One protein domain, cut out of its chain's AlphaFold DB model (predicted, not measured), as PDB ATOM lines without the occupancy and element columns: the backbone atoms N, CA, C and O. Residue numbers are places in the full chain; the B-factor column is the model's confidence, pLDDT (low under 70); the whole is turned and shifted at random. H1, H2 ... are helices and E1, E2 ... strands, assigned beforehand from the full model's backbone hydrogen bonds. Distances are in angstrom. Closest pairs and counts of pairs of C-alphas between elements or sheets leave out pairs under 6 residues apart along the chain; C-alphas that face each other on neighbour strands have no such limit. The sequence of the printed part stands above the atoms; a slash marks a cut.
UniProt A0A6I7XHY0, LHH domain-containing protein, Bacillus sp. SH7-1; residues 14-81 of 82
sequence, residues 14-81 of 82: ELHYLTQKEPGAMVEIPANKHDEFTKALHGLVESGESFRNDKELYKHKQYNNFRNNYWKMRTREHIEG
ATOM      1  N   GLU A  14      50.154   6.996  -0.837       86.69
ATOM      2  CA  GLU A  14      49.503   5.778  -0.380       86.69
ATOM      3  C   GLU A  14      50.537   4.787   0.157       86.69
ATOM      4  O   GLU A  14      51.700   4.798  -0.236       86.69
ATOM      5  N   LEU A  15      50.104   3.928   1.082       86.81
ATOM      6  CA  LEU A  15      50.918   2.833   1.604       86.81
ATOM      7  C   LEU A  15      50.562   1.537   0.876       86.81
ATOM      8  O   LEU A  15      49.401   1.118   0.892       86.81
ATOM      9  N   HIS A  16      51.565   0.872   0.306       86.06
ATOM     10  CA  HIS A  16      51.406  -0.379  -0.432       86.06
ATOM     11  C   HIS A  16      52.212  -1.532   0.190       86.06
ATOM     12  O   HIS A  16      53.315  -1.319   0.686       86.06
ATOM     13  N   TYR A  17      51.667  -2.754   0.143       83.12
ATOM     14  CA  TYR A  17      52.328  -3.980   0.615       83.12
ATOM     15  C   TYR A  17      53.193  -4.582  -0.487       83.12
ATOM     16  O   TYR A  17      52.661  -4.899  -1.543       83.12
ATOM     17  N   LEU A  18      54.476  -4.826  -0.227       81.06
ATOM     18  CA  LEU A  18      55.404  -5.272  -1.274       81.06
ATOM     19  C   LEU A  18      55.108  -6.672  -1.837       81.06
ATOM     20  O   LEU A  18      55.194  -6.868  -3.042       81.06
ATOM     21  N   THR A  19      54.787  -7.652  -0.987       77.56
ATOM     22  CA  THR A  19      54.698  -9.069  -1.404       77.56
ATOM     23  C   THR A  19      53.275  -9.605  -1.477       77.56
ATOM     24  O   THR A  19      53.053 -10.651  -2.077       77.56
ATOM     25  N   GLN A  20      52.316  -8.923  -0.846       76.50
ATOM     26  CA  GLN A  20      50.887  -9.271  -0.797       76.50
ATOM     27  C   GLN A  20      50.523 -10.659  -0.229       76.50
ATOM     28  O   GLN A  20      49.333 -10.943  -0.072       76.50
ATOM     29  N   LYS A  21      51.517 -11.479   0.131       72.38
ATOM     30  CA  LYS A  21      51.388 -12.814   0.741       72.38
ATOM     31  C   LYS A  21      51.350 -12.780   2.266       72.38
ATOM     32  O   LYS A  21      50.717 -13.628   2.881       72.38
ATOM     33  N   GLU A  22      51.992 -11.791   2.878       68.50
ATOM     34  CA  GLU A  22      52.076 -11.654   4.331       68.50
ATOM     35  C   GLU A  22      51.978 -10.183   4.766       68.50
ATOM     36  O   GLU A  22      52.345  -9.284   3.998       68.50
ATOM     37  N   PRO A  23      51.479  -9.905   5.986       69.69
ATOM     38  CA  PRO A  23      51.608  -8.585   6.581       69.69
ATOM     39  C   PRO A  23      53.092  -8.310   6.861       69.69
ATOM     40  O   PRO A  23      53.703  -8.973   7.695       69.69
ATOM     41  N   GLY A  24      53.679  -7.344   6.157       72.00
ATOM     42  CA  GLY A  24      55.118  -7.096   6.213       72.00
ATOM     43  C   GLY A  24      55.501  -5.687   5.777       72.00
ATOM     44  O   GLY A  24      54.811  -4.717   6.088       72.00
ATOM     45  N   ALA A  25      56.626  -5.579   5.072       78.31
ATOM     46  CA  ALA A  25      57.180  -4.303   4.638       78.31
ATOM     47  C   ALA A  25      56.220  -3.520   3.724       78.31
ATOM     48  O   ALA A  25      55.599  -4.068   2.804       78.31
ATOM     49  N   MET A  26      56.145  -2.217   3.991       85.44
ATOM     50  CA  MET A  26      55.294  -1.262   3.290       85.44
ATOM     51  C   MET A  26      56.148  -0.218   2.584       85.44
ATOM     52  O   MET A  26      57.216   0.148   3.071       85.44
ATOM     53  N   VAL A  27      55.644   0.293   1.467       87.44
ATOM     54  CA  VAL A  27      56.280   1.371   0.713       87.44
ATOM     55  C   VAL A  27      55.302   2.522   0.501       87.44
ATOM     56  O   VAL A  27      54.110   2.299   0.269       87.44
ATOM     57  N   GLU A  28      55.808   3.751   0.602       89.50
ATOM     58  CA  GLU A  28      55.098   4.945   0.152       89.50
ATOM     59  C   GLU A  28      55.131   5.004  -1.374       89.50
ATOM     60  O   GLU A  28      56.196   4.941  -1.989       89.50
ATOM     61  N   ILE A  29      53.965   5.150  -1.992       88.69
ATOM     62  CA  ILE A  29      53.842   5.320  -3.434       88.69
ATOM     63  C   ILE A  29      52.891   6.483  -3.735       88.69
ATOM     64  O   ILE A  29      51.845   6.604  -3.089       88.69
ATOM     65  N   PRO A  30      53.217   7.361  -4.697       89.69
ATOM     66  CA  PRO A  30      52.265   8.350  -5.186       89.69
ATOM     67  C   PRO A  30      51.003   7.670  -5.732       89.69
ATOM     68  O   PRO A  30      51.108   6.701  -6.483       89.69
ATOM     69  N   ALA A  31      49.819   8.179  -5.386       86.81
ATOM     70  CA  ALA A  31      48.543   7.575  -5.782       86.81
ATOM     71  C   ALA A  31      48.425   7.400  -7.306       86.81
ATOM     72  O   ALA A  31      48.044   6.335  -7.775       86.81
ATOM     73  N   ASN A  32      48.866   8.388  -8.088       86.50
ATOM     74  CA  ASN A  32      48.884   8.287  -9.548       86.50
ATOM     75  C   ASN A  32      49.758   7.126 -10.057       86.50
ATOM     76  O   ASN A  32      49.393   6.456 -11.018       86.50
ATOM     77  N   LYS A  33      50.898   6.857  -9.407       88.00
ATOM     78  CA  LYS A  33      51.776   5.726  -9.734       88.00
ATOM     79  C   LYS A  33      51.203   4.400  -9.262       88.00
ATOM     80  O   LYS A  33      51.375   3.395  -9.943       88.00
ATOM     81  N   HIS A  34      50.506   4.395  -8.131       87.00
ATOM     82  CA  HIS A  34      49.762   3.223  -7.695       87.00
ATOM     83  C   HIS A  34      48.685   2.849  -8.721       87.00
ATOM     84  O   HIS A  34      48.613   1.688  -9.119       87.00
ATOM     85  N   ASP A  35      47.930   3.834  -9.213       87.06
ATOM     86  CA  ASP A  35      46.896   3.635 -10.228       87.06
ATOM     87  C   ASP A  35      47.498   3.153 -11.556       87.06
ATOM     88  O   ASP A  35      47.091   2.107 -12.068       87.06
ATOM     89  N   GLU A  36      48.531   3.841 -12.056       90.19
ATOM     90  CA  GLU A  36      49.260   3.495 -13.288       90.19
ATOM     91  C   GLU A  36      49.796   2.054 -13.261       90.19
ATOM     92  O   GLU A  36      49.655   1.309 -14.233       90.19
ATOM     93  N   PHE A  37      50.362   1.627 -12.128       88.44
ATOM     94  CA  PHE A  37      50.999   0.317 -11.983       88.44
ATOM     95  C   PHE A  37      50.144  -0.716 -11.244       88.44
ATOM     96  O   PHE A  37      50.664  -1.763 -10.855       88.44
ATOM     97  N   THR A  38      48.831  -0.492 -11.112       86.56
ATOM     98  CA  THR A  38      47.908  -1.374 -10.370       86.56
ATOM     99  C   THR A  38      48.095  -2.852 -10.728       86.56
ATOM    100  O   THR A  38      48.192  -3.700  -9.844       86.56
ATOM    101  N   LYS A  39      48.199  -3.185 -12.021       86.31
ATOM    102  CA  LYS A  39      48.357  -4.580 -12.472       86.31
ATOM    103  C   LYS A  39      49.677  -5.210 -12.024       86.31
ATOM    104  O   LYS A  39      49.685  -6.368 -11.629       86.31
ATOM    105  N   ALA A  40      50.776  -4.461 -12.089       86.88
ATOM    106  CA  ALA A  40      52.089  -4.947 -11.669       86.88
ATOM    107  C   ALA A  40      52.170  -5.076 -10.141       86.88
ATOM    108  O   ALA A  40      52.754  -6.025  -9.629       86.88
ATOM    109  N   LEU A  41      51.539  -4.143  -9.424       85.31
ATOM    110  CA  LEU A  41      51.528  -4.104  -7.968       85.31
ATOM    111  C   LEU A  41      50.644  -5.199  -7.360       85.31
ATOM    112  O   LEU A  41      51.052  -5.823  -6.389       85.31
ATOM    113  N   HIS A  42      49.459  -5.458  -7.926       83.69
ATOM    114  CA  HIS A  42      48.483  -6.428  -7.399       83.69
ATOM    115  C   HIS A  42      48.457  -7.776  -8.130       83.69
ATOM    116  O   HIS A  42      47.658  -8.640  -7.788       83.69
ATOM    117  N   GLY A  43      49.330  -7.980  -9.117       79.62
ATOM    118  CA  GLY A  43      49.436  -9.233  -9.876       79.62
ATOM    119  C   GLY A  43      50.393 -10.271  -9.280       79.62
ATOM    120  O   GLY A  43      50.643 -11.289  -9.918       79.62
ATOM    121  N   LEU A  44      50.973 -10.016  -8.100       79.56
ATOM    122  CA  LEU A  44      51.985 -10.887  -7.479       79.56
ATOM    123  C   LEU A  44      51.400 -12.138  -6.805       79.56
ATOM    124  O   LEU A  44      52.125 -13.097  -6.534       79.56
ATOM    125  N   VAL A  45      50.103 -12.117  -6.509       79.38
ATOM    126  CA  VAL A  45      49.351 -13.217  -5.902       79.38
ATOM    127  C   VAL A  45      48.040 -13.400  -6.652       79.38
ATOM    128  O   VAL A  45      47.497 -12.443  -7.204       79.38
ATOM    129  N   GLU A  46      47.525 -14.627  -6.683       78.56
ATOM    130  CA  GLU A  46      46.223 -14.890  -7.290       78.56
ATOM    131  C   GLU A  46      45.096 -14.201  -6.508       78.56
ATOM    132  O   GLU A  46      45.188 -13.946  -5.301       78.56
ATOM    133  N   SER A  47      44.002 -13.885  -7.204       72.25
ATOM    134  CA  SER A  47      42.820 -13.292  -6.582       72.25
ATOM    135  C   SER A  47      42.241 -14.254  -5.545       72.25
ATOM    136  O   SER A  47      41.679 -15.281  -5.902       72.25
ATOM    137  N   GLY A  48      42.344 -13.901  -4.266       70.81
ATOM    138  CA  GLY A  48      41.944 -14.785  -3.165       70.81
ATOM    139  C   GLY A  48      43.095 -15.062  -2.208       70.81
ATOM    140  O   GLY A  48      42.891 -14.998  -1.002       70.81
ATOM    141  N   GLU A  49      44.311 -15.183  -2.737       75.00
ATOM    142  CA  GLU A  49      45.522 -15.574  -2.001       75.00
ATOM    143  C   GLU A  49      46.219 -14.400  -1.298       75.00
ATOM    144  O   GLU A  49      47.229 -14.565  -0.612       75.00
ATOM    145  N   SER A  50      45.691 -13.184  -1.451       74.88
ATOM    146  CA  SER A  50      46.162 -12.062  -0.648       74.88
ATOM    147  C   SER A  50      45.844 -12.312   0.822       74.88
ATOM    148  O   SER A  50      44.697 -12.598   1.169       74.88
ATOM    149  N   PHE A  51      46.810 -12.059   1.713       72.94
ATOM    150  CA  PHE A  51      46.573 -12.117   3.163       72.94
ATOM    151  C   PHE A  51      45.429 -11.188   3.619       72.94
ATOM    152  O   PHE A  51      44.936 -11.321   4.736       72.94
ATOM    153  N   ARG A  52      45.017 -10.228   2.773       70.31
ATOM    154  CA  ARG A  52      43.871  -9.337   2.998       70.31
ATOM    155  C   ARG A  52      42.518 -10.051   2.952       70.31
ATOM    156  O   ARG A  52      41.554  -9.490   3.458       70.31
ATOM    157  N   ASN A  53      42.445 -11.236   2.347       73.00
ATOM    158  CA  ASN A  53      41.224 -12.039   2.254       73.00
ATOM    159  C   ASN A  53      41.074 -13.035   3.412       73.00
ATOM    160  O   ASN A  53      40.026 -13.669   3.547       73.00
ATOM    161  N   ASP A  54      42.104 -13.171   4.248       73.06
ATOM    162  CA  ASP A  54      42.064 -14.001   5.442       73.06
ATOM    163  C   ASP A  54      41.113 -13.378   6.479       73.06
ATOM    164  O   ASP A  54      41.310 -12.257   6.954       73.06
ATOM    165  N   LYS A  55      40.042 -14.117   6.792       64.50
ATOM    166  CA  LYS A  55      38.927 -13.684   7.641       64.50
ATOM    167  C   LYS A  55      39.249 -13.677   9.132       64.50
ATOM    168  O   LYS A  55      38.369 -13.305   9.912       64.50
ATOM    169  N   GLU A  56      40.456 -14.045   9.561       65.00
ATOM    170  CA  GLU A  56      40.856 -13.801  10.944       65.00
ATOM    171  C   GLU A  56      40.854 -12.288  11.231       65.00
ATOM    172  O   GLU A  56      41.803 -11.553  10.947       65.00
ATOM    173  N   LEU A  57      39.742 -11.841  11.835       52.06
ATOM    174  CA  LEU A  57      39.334 -10.487  12.249       52.06
ATOM    175  C   LEU A  57      40.431  -9.630  12.914       52.06
ATOM    176  O   LEU A  57      40.268  -8.423  13.108       52.06
ATOM    177  N   TYR A  58      41.540 -10.246  13.298       49.72
ATOM    178  CA  TYR A  58      42.685  -9.619  13.926       49.72
ATOM    179  C   TYR A  58      43.620  -8.933  12.904       49.72
ATOM    180  O   TYR A  58      44.156  -7.864  13.207       49.72
ATOM    181  N   LYS A  59      43.747  -9.439  11.663       57.44
ATOM    182  CA  LYS A  59      44.665  -8.884  10.636       57.44
ATOM    183  C   LYS A  59      44.249  -7.506  10.109       57.44
ATOM    184  O   LYS A  59      45.105  -6.641   9.921       57.44
ATOM    185  N   HIS A  60      42.949  -7.229   9.970       59.91
ATOM    186  CA  HIS A  60      42.483  -5.877   9.624       59.91
ATOM    187  C   HIS A  60      42.761  -4.864  10.738       59.91
ATOM    188  O   HIS A  60      43.113  -3.721  10.448       59.91
ATOM    189  N   LYS A  61      42.665  -5.273  12.011       68.50
ATOM    190  CA  LYS A  61      43.054  -4.413  13.136       68.50
ATOM    191  C   LYS A  61      44.556  -4.154  13.127       68.50
ATOM    192  O   LYS A  61      44.945  -3.004  13.265       68.50
ATOM    193  N   GLN A  62      45.389  -5.173  12.909       75.25
ATOM    194  CA  GLN A  62      46.843  -4.991  12.825       75.25
ATOM    195  C   GLN A  62      47.238  -4.037  11.698       75.25
ATOM    196  O   GLN A  62      47.960  -3.075  11.951       75.25
ATOM    197  N   TYR A  63      46.708  -4.238  10.488       76.19
ATOM    198  CA  TYR A  63      46.989  -3.341   9.368       76.19
ATOM    199  C   TYR A  63      46.503  -1.916   9.634       76.19
ATOM    200  O   TYR A  63      47.266  -0.967   9.473       76.19
ATOM    201  N   ASN A  64      45.249  -1.749  10.059       78.88
ATOM    202  CA  ASN A  64      44.698  -0.421  10.306       78.88
ATOM    203  C   ASN A  64      45.436   0.282  11.452       78.88
ATOM    204  O   ASN A  64      45.695   1.478  11.358       78.88
ATOM    205  N   ASN A  65      45.837  -0.449  12.496       84.75
ATOM    206  CA  ASN A  65      46.649   0.085  13.588       84.75
ATOM    207  C   ASN A  65      48.033   0.513  13.097       84.75
ATOM    208  O   ASN A  65      48.458   1.626  13.402       84.75
ATOM    209  N   PHE A  66      48.708  -0.329  12.308       83.69
ATOM    210  CA  PHE A  66      49.987   0.009  11.690       83.69
ATOM    211  C   PHE A  66      49.858   1.269  10.829       83.69
ATOM    212  O   PHE A  66      50.557   2.248  11.071       83.69
ATOM    213  N   ARG A  67      48.905   1.286   9.890       84.75
ATOM    214  CA  ARG A  67      48.642   2.421   8.996       84.75
ATOM    215  C   ARG A  67      48.354   3.697   9.785       84.75
ATOM    216  O   ARG A  67      48.919   4.742   9.482       84.75
ATOM    217  N   ASN A  68      47.499   3.627  10.803       87.25
ATOM    218  CA  ASN A  68      47.160   4.784  11.631       87.25
ATOM    219  C   ASN A  68      48.372   5.308  12.410       87.25
ATOM    220  O   ASN A  68      48.574   6.519  12.487       87.25
ATOM    221  N   ASN A  69      49.180   4.419  12.987       89.25
ATOM    222  CA  ASN A  69      50.383   4.805  13.724       89.25
ATOM    223  C   ASN A  69      51.459   5.379  12.798       89.25
ATOM    224  O   ASN A  69      52.069   6.389  13.147       89.25
ATOM    225  N   TYR A  70      51.628   4.795  11.611       87.75
ATOM    226  CA  TYR A  70      52.520   5.294  10.572       87.75
ATOM    227  C   TYR A  70      52.183   6.739  10.205       87.75
ATOM    228  O   TYR A  70      53.034   7.617  10.306       87.75
ATOM    229  N   TRP A  71      50.921   7.019   9.864       86.31
ATOM    230  CA  TRP A  71      50.524   8.375   9.481       86.31
ATOM    231  C   TRP A  71      50.634   9.370  10.636       86.31
ATOM    232  O   TRP A  71      51.046  10.503  10.416       86.31
ATOM    233  N   LYS A  72      50.362   8.958  11.883       89.19
ATOM    234  CA  LYS A  72      50.617   9.809  13.059       89.19
ATOM    235  C   LYS A  72      52.095  10.180  13.188       89.19
ATOM    236  O   LYS A  72      52.394  11.335  13.469       89.19
ATOM    237  N   MET A  73      53.000   9.218  13.009       88.94
ATOM    238  CA  MET A  73      54.445   9.459  13.032       88.94
ATOM    239  C   MET A  73      54.864  10.381  11.881       88.94
ATOM    240  O   MET A  73      55.503  11.397  12.127       88.94
ATOM    241  N   ARG A  74      54.421  10.087  10.655       84.19
ATOM    242  CA  ARG A  74      54.740  10.865   9.453       84.19
ATOM    243  C   ARG A  74      54.312  12.329   9.571       84.19
ATOM    244  O   ARG A  74      55.065  13.229   9.207       84.19
ATOM    245  N   THR A  75      53.127  12.567  10.132       84.12
ATOM    246  CA  THR A  75      52.635  13.917  10.425       84.12
ATOM    247  C   THR A  75      53.513  14.624  11.457       84.12
ATOM    248  O   THR A  75      53.792  15.805  11.289       84.12
ATOM    249  N   ARG A  76      53.983  13.926  12.503       83.12
ATOM    250  CA  ARG A  76      54.912  14.524  13.479       83.12
ATOM    251  C   ARG A  76      56.241  14.904  12.839       83.12
ATOM    252  O   ARG A  76      56.678  16.019  13.061       83.12
ATOM    253  N   GLU A  77      56.836  14.046  12.013       82.12
ATOM    254  CA  GLU A  77      58.083  14.367  11.296       82.12
ATOM    255  C   GLU A  77      57.940  15.625  10.431       82.12
ATOM    256  O   GLU A  77      58.797  16.503  10.476       82.12
ATOM    257  N   HIS A  78      56.821  15.745   9.704       77.12
ATOM    258  CA  HIS A  78      56.518  16.936   8.905       77.12
ATOM    259  C   HIS A  78      56.344  18.202   9.756       77.12
ATOM    260  O   HIS A  78      56.766  19.277   9.342       77.12
ATOM    261  N   ILE A  79      55.713  18.093  10.930       75.38
ATOM    262  CA  ILE A  79      55.515  19.228  11.847       75.38
ATOM    263  C   ILE A  79      56.828  19.619  12.538       75.38
ATOM    264  O   ILE A  79      57.085  20.801  12.742       75.38
ATOM    265  N   GLU A  80      57.663  18.641  12.887       75.56
ATOM    266  CA  GLU A  80      58.949  18.838  13.566       75.56
ATOM    267  C   GLU A  80      60.072  19.304  12.619       75.56
ATOM    268  O   GLU A  80      61.186  19.553  13.078       75.56
ATOM    269  N   GLY A  81      59.782  19.472  11.322       55.50
ATOM    270  CA  GLY A  81      60.682  20.098  10.350       55.50
ATOM    271  C   GLY A  81      61.973  19.321  10.085       55.50
ATOM    272  O   GLY A  81      62.993  19.942   9.786       55.50
TER     273      GLY A  81
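What this domain is: This is residues 14 to 81 of the 82 residues of the protein "LHH domain-containing protein" of Bacillus sp. SH7-1 (UniProt A0A6I7XHY0). A small hairpin of two strands, E1 and E2, lies in the middle of a flat, loose frame, with the short helices H1 and H2 along one side and the long helix H3 along the other. The stretch of residues 43 to 57 runs round from H2 to H3, and residues 72 to 81 stick out at the far end of H3. The printed part has 68 residues, with two named strands and three named helices in the order E1, E2, H1, H2, H3; the sheet, of order E1 - E2, is antiparallel and the class is mixed, helices and strands. The whole is loose, with a radius of gyration of the C-alphas of 13.7 A, and spans 42 by 31 by 14 A.

How they stand to each other: E1, residues 14 to 17, and E2, residues 26 to 30, form an antiparallel hairpin, with 141 degrees between their directions. The C-alphas of Leu 15 and Glu 28 face each other at 4.9 A; N 14 and O 29, at 2.8 A, and N 27 and O 16, at 2.9 A, are within hydrogen-bond range. H1, residues 31 to 36, follows E2 by a tight link; its closest C-alphas to E1 are those of Ala 31 and Glu 14, 5.8 A apart. H2, residues 38 to 42, is close to H1 but not clearly touching, the closest C-alphas being those of His 34 and Leu 41, 7.5 A apart. E1 and H2 are only just apart, their closest C-alphas 8.4 A from each other. The closest C-alphas of E1 and H3, residues 58 to 79, are those of Leu 15 and Arg 67, 7.7 A apart. H3 touches no helix, and it is apart from E2, H1 and H2. In H1, H2 and H3 every O i to N i+4 pair is within hydrogen-bond range.

Where its parts are: E1 begins at C-alpha 14, (49.503, 5.778, -0.380), and is 10.2 A long from first to last C-alpha. E2 is 13.2 A long, H1 8.6 A and H2 5.9 A. H3 is 31.6 A long, from C-alpha 58 at (42.685, -9.619, 13.926) to C-alpha 79 at (55.515, 19.228, 11.847).

The domain as a whole: The two C-alphas farthest apart are those of Gly 48 and Gly 81, at 41.8 A. The printed part has no cut. The link from H2 to H3, 15 residues, is long. Residues 35 to 40, of which 38 to 40 belong to H2, stand free, as do residues 53 to 58 and residues 72 to 81. The mean pLDDT of the printed part is 78.9; residues 22 to 23, 55 to 61 and 81 are under 70.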